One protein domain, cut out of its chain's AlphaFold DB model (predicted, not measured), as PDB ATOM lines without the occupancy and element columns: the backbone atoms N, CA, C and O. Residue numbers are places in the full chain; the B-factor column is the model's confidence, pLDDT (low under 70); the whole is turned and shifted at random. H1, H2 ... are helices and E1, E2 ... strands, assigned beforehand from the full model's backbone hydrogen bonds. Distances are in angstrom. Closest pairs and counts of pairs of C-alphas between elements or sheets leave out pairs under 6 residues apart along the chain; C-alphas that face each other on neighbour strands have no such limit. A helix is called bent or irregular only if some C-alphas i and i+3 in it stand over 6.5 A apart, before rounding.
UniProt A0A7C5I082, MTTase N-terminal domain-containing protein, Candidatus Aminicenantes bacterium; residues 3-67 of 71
ATOM      1  N   SER A   3     -21.056 -52.321 194.910       92.69
ATOM      2  CA  SER A   3     -22.281 -52.005 194.151       92.69
ATOM      3  C   SER A   3     -23.125 -53.244 193.872       92.69
ATOM      4  O   SER A   3     -22.717 -54.108 193.099       92.69
ATOM      5  N   ASN A   4     -24.338 -53.293 194.429       87.94
ATOM      6  CA  ASN A   4     -25.286 -54.390 194.249       87.94
ATOM      7  C   ASN A   4     -26.523 -53.945 193.456       87.94
ATOM      8  O   ASN A   4     -27.567 -53.613 194.014       87.94
ATOM      9  N   GLY A   5     -26.397 -53.900 192.129       88.62
ATOM     10  CA  GLY A   5     -27.498 -53.508 191.250       88.62
ATOM     11  C   GLY A   5     -27.198 -53.699 189.768       88.62
ATOM     12  O   GLY A   5     -26.258 -54.401 189.394       88.62
ATOM     13  N   CYS A   6     -28.016 -53.073 188.922       92.31
ATOM     14  CA  CYS A   6     -27.911 -53.110 187.463       92.31
ATOM     15  C   CYS A   6     -26.677 -52.353 186.926       92.31
ATOM     16  O   CYS A   6     -25.902 -51.770 187.685       92.31
ATOM     17  N   VAL A   7     -26.487 -52.365 185.600       94.38
ATOM     18  CA  VAL A   7     -25.366 -51.673 184.934       94.38
ATOM     19  C   VAL A   7     -25.294 -50.184 185.321       94.38
ATOM     20  O   VAL A   7     -24.222 -49.779 185.771       94.38
ATOM     21  N   PRO A   8     -26.389 -49.392 185.271       92.12
ATOM     22  CA  PRO A   8     -26.372 -48.012 185.763       92.12
ATOM     23  C   PRO A   8     -25.892 -47.884 187.211       92.12
ATOM     24  O   PRO A   8     -25.034 -47.059 187.493       92.12
ATOM     25  N   ASN A   9     -26.358 -48.757 188.111       91.62
ATOM     26  CA  ASN A   9     -25.948 -48.731 189.515       91.62
ATOM     27  C   ASN A   9     -24.430 -48.915 189.672       91.62
ATOM     28  O   ASN A   9     -23.784 -48.225 190.454       91.62
ATOM     29  N   ARG A  10     -23.834 -49.826 188.896       92.88
ATOM     30  CA  ARG A  10     -22.381 -50.056 188.918       92.88
ATOM     31  C   ARG A  10     -21.593 -48.897 188.304       92.88
ATOM     32  O   ARG A  10     -20.519 -48.580 188.806       92.88
ATOM     33  N   LEU A  11     -22.122 -48.259 187.258       95.88
ATOM     34  CA  LEU A  11     -21.517 -47.062 186.666       95.88
ATOM     35  C   LEU A  11     -21.505 -45.894 187.659       95.88
ATOM     36  O   LEU A  11     -20.469 -45.256 187.819       95.88
ATOM     37  N   GLU A  12     -22.604 -45.668 188.380       94.75
ATOM     38  CA  GLU A  12     -22.652 -44.678 189.465       94.75
ATOM     39  C   GLU A  12     -21.656 -45.021 190.580       94.75
ATOM     40  O   GLU A  12     -20.896 -44.163 191.024       94.75
ATOM     41  N   GLY A  13     -21.556 -46.298 190.964       95.44
ATOM     42  CA  GLY A  13     -20.556 -46.758 191.929       95.44
ATOM     43  C   GLY A  13     -19.112 -46.451 191.516       95.44
ATOM     44  O   GLY A  13     -18.303 -46.075 192.363       95.44
ATOM     45  N   LYS A  14     -18.789 -46.556 190.219       95.25
ATOM     46  CA  LYS A  14     -17.469 -46.181 189.689       95.25
ATOM     47  C   LYS A  14     -17.227 -44.676 189.782       95.25
ATOM     48  O   LYS A  14     -16.158 -44.282 190.227       95.25
ATOM     49  N   LYS A  15     -18.223 -43.844 189.458       96.69
ATOM     50  CA  LYS A  15     -18.117 -42.381 189.615       96.69
ATOM     51  C   LYS A  15     -17.841 -41.979 191.065       96.69
ATOM     52  O   LYS A  15     -17.060 -41.063 191.303       96.69
ATOM     53  N   ILE A  16     -18.449 -42.677 192.029       95.75
ATOM     54  CA  ILE A  16     -18.157 -42.472 193.453       95.75
ATOM     55  C   ILE A  16     -16.689 -42.807 193.739       95.75
ATOM     56  O   ILE A  16     -15.996 -41.977 194.316       95.75
ATOM     57  N   ILE A  17     -16.191 -43.973 193.304       95.81
ATOM     58  CA  ILE A  17     -14.774 -44.351 193.476       95.81
ATOM     59  C   ILE A  17     -13.852 -43.273 192.895       95.81
ATOM     60  O   ILE A  17     -12.972 -42.786 193.601       95.81
ATOM     61  N   ASP A  18     -14.096 -42.864 191.650       96.88
ATOM     62  CA  ASP A  18     -13.267 -41.884 190.949       96.88
ATOM     63  C   ASP A  18     -13.248 -40.531 191.693       96.88
ATOM     64  O   ASP A  18     -12.189 -39.921 191.832       96.88
ATOM     65  N   SER A  19     -14.388 -40.091 192.244       97.12
ATOM     66  CA  SER A  19     -14.490 -38.861 193.048       97.12
ATOM     67  C   SER A  19     -13.673 -38.923 194.344       97.12
ATOM     68  O   SER A  19     -12.964 -37.971 194.671       97.12
ATOM     69  N   PHE A  20     -13.721 -40.044 195.071       96.25
ATOM     70  CA  PHE A  20     -12.919 -40.231 196.286       96.25
ATOM     71  C   PHE A  20     -11.421 -40.294 195.966       96.25
ATOM     72  O   PHE A  20     -10.620 -39.649 196.643       96.25
ATOM     73  N   SER A  21     -11.037 -40.996 194.895       96.00
ATOM     74  CA  SER A  21      -9.644 -41.035 194.439       96.00
ATOM     75  C   SER A  21      -9.112 -39.649 194.075       96.00
ATOM     76  O   SER A  21      -7.993 -39.309 194.452       96.00
ATOM     77  N   GLN A  22      -9.910 -38.810 193.404       97.62
ATOM     78  CA  GLN A  22      -9.533 -37.424 193.082       97.62
ATOM     79  C   GLN A  22      -9.359 -36.539 194.324       97.62
ATOM     80  O   GLN A  22      -8.605 -35.571 194.287       97.62
ATOM     81  N   GLN A  23     -10.020 -36.884 195.429       97.19
ATOM     82  CA  GLN A  23      -9.884 -36.205 196.720       97.19
ATOM     83  C   GLN A  23      -8.724 -36.755 197.571       97.19
ATOM     84  O   GLN A  23      -8.557 -36.333 198.713       97.19
ATOM     85  N   GLY A  24      -7.917 -37.679 197.035       97.19
ATOM     86  CA  GLY A  24      -6.731 -38.221 197.704       97.19
ATOM     87  C   GLY A  24      -6.989 -39.438 198.595       97.19
ATOM     88  O   GLY A  24      -6.096 -39.837 199.339       97.19
ATOM     89  N   TRP A  25      -8.177 -40.046 198.529       96.44
ATOM     90  CA  TRP A  25      -8.463 -41.273 199.272       96.44
ATOM     91  C   TRP A  25      -7.833 -42.495 198.600       96.44
ATOM     92  O   TRP A  25      -7.953 -42.693 197.387       96.44
ATOM     93  N   SER A  26      -7.232 -43.363 199.412       95.75
ATOM     94  CA  SER A  26      -6.770 -44.681 198.979       95.75
ATOM     95  C   SER A  26      -7.953 -45.635 198.823       95.75
ATOM     96  O   SER A  26      -8.790 -45.760 199.715       95.75
ATOM     97  N   ILE A  27      -8.014 -46.333 197.690       94.50
ATOM     98  CA  ILE A  27      -9.047 -47.334 197.416       94.50
ATOM     99  C   ILE A  27      -8.438 -48.721 197.605       94.50
ATOM    100  O   ILE A  27      -7.419 -49.034 196.994       94.50
ATOM    101  N   THR A  28      -9.077 -49.554 198.421       93.38
ATOM    102  CA  THR A  28      -8.671 -50.942 198.673       93.38
ATOM    103  C   THR A  28      -9.882 -51.871 198.595       93.38
ATOM    104  O   THR A  28     -11.031 -51.441 198.747       93.38
ATOM    105  N   ASP A  29      -9.625 -53.141 198.304       89.31
ATOM    106  CA  ASP A  29     -10.594 -54.236 198.281       89.31
ATOM    107  C   ASP A  29     -10.536 -55.118 199.541       89.31
ATOM    108  O   ASP A  29     -11.357 -56.026 199.694       89.31
ATOM    109  N   LYS A  30      -9.614 -54.824 200.462       88.19
ATOM    110  CA  LYS A  30      -9.448 -55.532 201.733       88.19
ATOM    111  C   LYS A  30     -10.262 -54.876 202.839       88.19
ATOM    112  O   LYS A  30     -10.053 -53.709 203.162       88.19
ATOM    113  N   TYR A  31     -11.176 -55.629 203.441       82.50
ATOM    114  CA  TYR A  31     -12.107 -55.108 204.448       82.50
ATOM    115  C   TYR A  31     -11.441 -54.764 205.783       82.50
ATOM    116  O   TYR A  31     -11.970 -53.964 206.545       82.50
ATOM    117  N   GLU A  32     -10.285 -55.345 206.062       83.31
ATOM    118  CA  GLU A  32      -9.548 -55.162 207.311       83.31
ATOM    119  C   GLU A  32      -8.753 -53.842 207.312       83.31
ATOM    120  O   GLU A  32      -8.370 -53.331 208.364       83.31
ATOM    121  N   GLU A  33      -8.511 -53.278 206.125       86.50
ATOM    122  CA  GLU A  33      -7.701 -52.073 205.907       86.50
ATOM    123  C   GLU A  33      -8.552 -50.815 205.649       86.50
ATOM    124  O   GLU A  33      -7.995 -49.730 205.489       86.50
ATOM    125  N   VAL A  34      -9.886 -50.929 205.577       87.38
ATOM    126  CA  VAL A  34     -10.762 -49.795 205.234       87.38
ATOM    127  C   VAL A  34     -11.226 -49.011 206.455       87.38
ATOM    128  O   VAL A  34     -11.687 -49.570 207.448       87.38
ATOM    129  N   ASP A  35     -11.211 -47.687 206.319       88.81
ATOM    130  CA  ASP A  35     -11.873 -46.781 207.261       88.81
ATOM    131  C   ASP A  35     -13.374 -46.651 206.964       88.81
ATOM    132  O   ASP A  35     -14.188 -46.525 207.876       88.81
ATOM    133  N   ILE A  36     -13.747 -46.684 205.677       88.38
ATOM    134  CA  ILE A  36     -15.115 -46.448 205.202       88.38
ATOM    135  C   ILE A  36     -15.495 -47.485 204.141       88.38
ATOM    136  O   ILE A  36     -14.786 -47.693 203.155       88.38
ATOM    137  N   ILE A  37     -16.682 -48.078 204.297       90.00
ATOM    138  CA  ILE A  37     -17.317 -48.925 203.282       90.00
ATOM    139  C   ILE A  37     -18.557 -48.213 202.748       90.00
ATOM    140  O   ILE A  37     -19.535 -48.013 203.461       90.00
ATOM    141  N   ILE A  38     -18.562 -47.907 201.451       91.88
ATOM    142  CA  ILE A  38     -19.755 -47.409 200.756       91.88
ATOM    143  C   ILE A  38     -20.468 -48.585 200.092       91.88
ATOM    144  O   ILE A  38     -19.915 -49.208 199.175       91.88
ATOM    145  N   PHE A  39     -21.700 -48.860 200.520       92.88
ATOM    146  CA  PHE A  39     -22.575 -49.863 199.918       92.88
ATOM    147  C   PHE A  39     -23.632 -49.210 199.015       92.88
ATOM    148  O   PHE A  39     -24.543 -48.532 199.482       92.88
ATOM    149  N   ASN A  40     -23.522 -49.438 197.707       93.00
ATOM    150  CA  ASN A  40     -24.424 -48.904 196.694       93.00
ATOM    151  C   ASN A  40     -25.479 -49.953 196.296       93.00
ATOM    152  O   ASN A  40     -25.251 -50.794 195.418       93.00
ATOM    153  N   SER A  41     -26.620 -49.934 196.984       92.88
ATOM    154  CA  SER A  41     -27.691 -50.934 196.860       92.88
ATOM    155  C   SER A  41     -28.740 -50.589 195.794       92.88
ATOM    156  O   SER A  41     -28.950 -49.428 195.458       92.88
ATOM    157  N   CYS A  42     -29.447 -51.601 195.281       90.25
ATOM    158  CA  CYS A  42     -30.605 -51.409 194.407       90.25
ATOM    159  C   CYS A  42     -31.917 -51.564 195.189       90.25
ATOM    160  O   CYS A  42     -32.204 -52.639 195.712       90.25
ATOM    161  N   GLY A  43     -32.747 -50.517 195.196       88.81
ATOM    162  CA  GLY A  43     -34.063 -50.510 195.853       88.81
ATOM    163  C   GLY A  43     -35.241 -50.961 194.982       88.81
ATOM    164  O   GLY A  43     -36.380 -50.886 195.430       88.81
ATOM    165  N   PHE A  44     -34.996 -51.389 193.738       89.19
ATOM    166  CA  PHE A  44     -36.063 -51.629 192.755       89.19
ATOM    167  C   PHE A  44     -36.237 -53.109 192.391       89.19
ATOM    168  O   PHE A  44     -37.351 -53.623 192.321       89.19
ATOM    169  N   CYS A  45     -35.132 -53.825 192.171       89.88
ATOM    170  CA  CYS A  45     -35.169 -55.242 191.818       89.88
ATOM    171  C   CYS A  45     -35.307 -56.098 193.085       89.88
ATOM    172  O   CYS A  45     -34.415 -56.081 193.929       89.88
ATOM    173  N   LYS A  46     -36.400 -56.866 193.208       89.94
ATOM    174  CA  LYS A  46     -36.701 -57.683 194.403       89.94
ATOM    175  C   LYS A  46     -35.553 -58.613 194.808       89.94
ATOM    176  O   LYS A  46     -35.217 -58.661 195.990       89.94
ATOM    177  N   ASP A  47     -34.917 -59.275 193.845       91.25
ATOM    178  CA  ASP A  47     -33.789 -60.175 194.118       91.25
ATOM    179  C   ASP A  47     -32.593 -59.401 194.682       91.25
ATOM    180  O   ASP A  47     -32.021 -59.774 195.705       91.25
ATOM    181  N   LYS A  48     -32.290 -58.233 194.099       91.19
ATOM    182  CA  LYS A  48     -31.213 -57.361 194.583       91.19
ATOM    183  C   LYS A  48     -31.508 -56.727 195.933       91.19
ATOM    184  O   LYS A  48     -30.578 -56.527 196.708       91.19
ATOM    185  N   ILE A  49     -32.770 -56.469 196.264       92.19
ATOM    186  CA  ILE A  49     -33.162 -56.014 197.605       92.19
ATOM    187  C   ILE A  49     -32.869 -57.105 198.640       92.19
ATOM    188  O   ILE A  49     -32.330 -56.802 199.704       92.19
ATOM    189  N   LYS A  50     -33.193 -58.371 198.340       93.75
ATOM    190  CA  LYS A  50     -32.900 -59.496 199.240       93.75
ATOM    191  C   LYS A  50     -31.392 -59.656 199.446       93.75
ATOM    192  O   LYS A  50     -30.941 -59.610 200.586       93.75
ATOM    193  N   GLU A  51     -30.629 -59.737 198.358       92.38
ATOM    194  CA  GLU A  51     -29.161 -59.807 198.408       92.38
ATOM    195  C   GLU A  51     -28.565 -58.615 199.177       92.38
ATOM    196  O   GLU A  51     -27.617 -58.762 199.941       92.38
ATOM    197  N   SER A  52     -29.141 -57.417 199.027       93.06
ATOM    198  CA  SER A  52     -28.652 -56.226 199.727       93.06
ATOM    199  C   SER A  52     -28.778 -56.339 201.243       93.06
ATOM    200  O   SER A  52     -27.876 -55.907 201.954       93.06
ATOM    201  N   LYS A  53     -29.847 -56.962 201.755       92.00
ATOM    202  CA  LYS A  53     -29.991 -57.226 203.196       92.00
ATOM    203  C   LYS A  53     -28.923 -58.194 203.702       92.00
ATOM    204  O   LYS A  53     -28.369 -57.984 204.776       92.00
ATOM    205  N   GLU A  54     -28.616 -59.229 202.925       92.81
ATOM    206  CA  GLU A  54     -27.576 -60.210 203.260       92.81
ATOM    207  C   GLU A  54     -26.190 -59.549 203.314       92.81
ATOM    208  O   GLU A  54     -25.438 -59.751 204.269       92.81
ATOM    209  N   VAL A  55     -25.887 -58.682 202.345       91.44
ATOM    210  CA  VAL A  55     -24.640 -57.904 202.303       91.44
ATOM    211  C   VAL A  55     -24.525 -56.946 203.493       91.44
ATOM    212  O   VAL A  55     -23.472 -56.888 204.125       91.44
ATOM    213  N   ILE A  56     -25.602 -56.238 203.849       90.38
ATOM    214  CA  ILE A  56     -25.622 -55.351 205.024       90.38
ATOM    215  C   ILE A  56     -25.322 -56.142 206.301       90.38
ATOM    216  O   ILE A  56     -24.457 -55.743 207.076       90.38
ATOM    217  N   ASN A  57     -25.981 -57.287 206.499       90.88
ATOM    218  CA  ASN A  57     -25.734 -58.138 207.664       90.88
ATOM    219  C   ASN A  57     -24.279 -58.624 207.717       90.88
ATOM    220  O   ASN A  57     -23.676 -58.626 208.791       90.88
ATOM    221  N   LYS A  58     -23.688 -58.971 206.564       88.12
ATOM    222  CA  LYS A  58     -22.267 -59.330 206.473       88.12
ATOM    223  C   LYS A  58     -21.371 -58.180 206.942       88.12
ATOM    224  O   LYS A  58     -20.516 -58.401 207.796       88.12
ATOM    225  N   PHE A  59     -21.580 -56.958 206.452       86.44
ATOM    226  CA  PHE A  59     -20.771 -55.804 206.872       86.44
ATOM    227  C   PHE A  59     -20.946 -55.457 208.352       86.44
ATOM    228  O   PHE A  59     -19.961 -55.166 209.027       86.44
ATOM    229  N   LEU A  60     -22.163 -55.566 208.891       85.38
ATOM    230  CA  LEU A  60     -22.403 -55.362 210.322       85.38
ATOM    231  C   LEU A  60     -21.650 -56.386 211.176       85.38
ATOM    232  O   LEU A  60     -21.043 -56.005 212.174       85.38
ATOM    233  N   SER A  61     -21.630 -57.658 210.765       85.00
ATOM    234  CA  SER A  61     -20.887 -58.693 211.493       85.00
ATOM    235  C   SER A  61     -19.378 -58.423 211.524       85.00
ATOM    236  O   SER A  61     -18.769 -58.568 212.578       85.00
ATOM    237  N   LEU A  62     -18.806 -57.925 210.419       79.88
ATOM    238  CA  LEU A  62     -17.392 -57.542 210.331       79.88
ATOM    239  C   LEU A  62     -17.057 -56.344 211.238       79.88
ATOM    240  O   LEU A  62     -16.024 -56.326 211.899       79.88
ATOM    241  N   SER A  63     -17.961 -55.363 211.335       71.62
ATOM    242  CA  SER A  63     -17.759 -54.197 212.213       71.62
ATOM    243  C   SER A  63     -17.761 -54.548 213.703       71.62
ATOM    244  O   SER A  63     -17.032 -53.962 214.500       71.62
ATOM    245  N   GLN A  64     -18.575 -55.534 214.089       66.38
ATOM    246  CA  GLN A  64     -18.692 -55.965 215.479       66.38
ATOM    247  C   GLN A  64     -17.475 -56.772 215.931       66.38
ATOM    248  O   GLN A  64     -17.084 -56.656 217.091       66.38
ATOM    249  N   SER A  65     -16.858 -57.549 215.033       60.16
ATOM    250  CA  SER A  65     -15.642 -58.308 215.341       60.16
ATOM    251  C   SER A  65     -14.416 -57.422 215.569       60.16
ATOM    252  O   SER A  65     -13.589 -57.764 216.409       60.16
ATOM    253  N   ASP A  66     -14.331 -56.269 214.901       60.72
ATOM    254  CA  ASP A  66     -13.170 -55.369 214.996       60.72
ATOM    255  C   ASP A  66     -13.333 -54.249 216.039       60.72
ATOM    256  O   ASP A  66     -12.456 -53.397 216.186       60.72
ATOM    257  N   GLY A  67     -14.467 -54.188 216.750       55.81
ATOM    258  CA  GLY A  67     -14.775 -53.110 217.702       55.81
ATOM    259  C   GLY A  67     -14.888 -51.714 217.067       55.81
ATOM    260  O   GLY A  67     -15.102 -50.725 217.772       55.81
TER     261      GLY A  67
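Overview. This is residues 3 to 67 of the 71 residues of the protein "MTTase N-terminal domain-containing protein" of Candidatus Aminicenantes bacterium (UniProt A0A7C5I082). The longest helix, H2, makes one side of a flat, layered arrangement, and helix H1 makes the other; the short strand E1 runs between the two helices, against the way of both, and the helices themselves stay apart. A long stretch with no named element, residues 23 to 38, leads from the end of H1 back to E1, and residues 3 to 4 pair beside E1. The printed part has 65 residues with two named helices and one named strand, in the order H1, E1, H2, and its class is mostly helix. It is only just loose, close to compact, with a radius of gyration of the C-alphas of 13.1 A, and its C-alphas span 35 by 30 by 13 A.

Along the chain. H2 is residues 46 to 65, Lys 46 to Ser 65, and measures 29.7 A from first to last C-alpha, from (-36.701, -57.683, 194.403) to (-15.642, -58.308, 215.341). E1 is residues 39 to 41, Phe 39 to Ser 41. H1 is residues 7 to 22, Val 7 to Gln 22, 22.8 A long; its C-alpha 7 is at (-25.366, -51.673, 184.934). Neither helix is bent or irregular.

Arrangement. From H2, the nearest approach to E1 is at the C-alphas of Ser 41 and Ser 52, 6.1 A apart and the closest of the two elements; their centres are 10.1 A apart. From E1 to H1, the closest C-alphas are those of Asn 40 and Gly 13, 6.5 A apart, and the centres are 11.1 A apart. H1 and H2 are apart, with no C-alpha of the one within 8 A of the other. E1 pairs with no named strand, but residues 3 to 4 form a short parallel pairing with residues 40 to 41 of E1. In H1 and H2 every O i to N i+4 pair is within hydrogen-bond range.

Size, cuts and confidence. The two C-alphas farthest apart are those of Gly 24 and Lys 46, at 35.9 A, and the outline is flat. The first and last printed C-alphas, Ser 3 and Gly 67, are 24.7 A apart. The link from H1 to E1 is long, with 16 residues, and the link from E1 to H2 is tight, with 4 residues. Residues 19 to 24, of which 19 to 22 belong to H1, stand free. The printed part has no cut. The mean pLDDT of the printed part is 89.5, and the model's confidence is under 70 at residues 64 to 67.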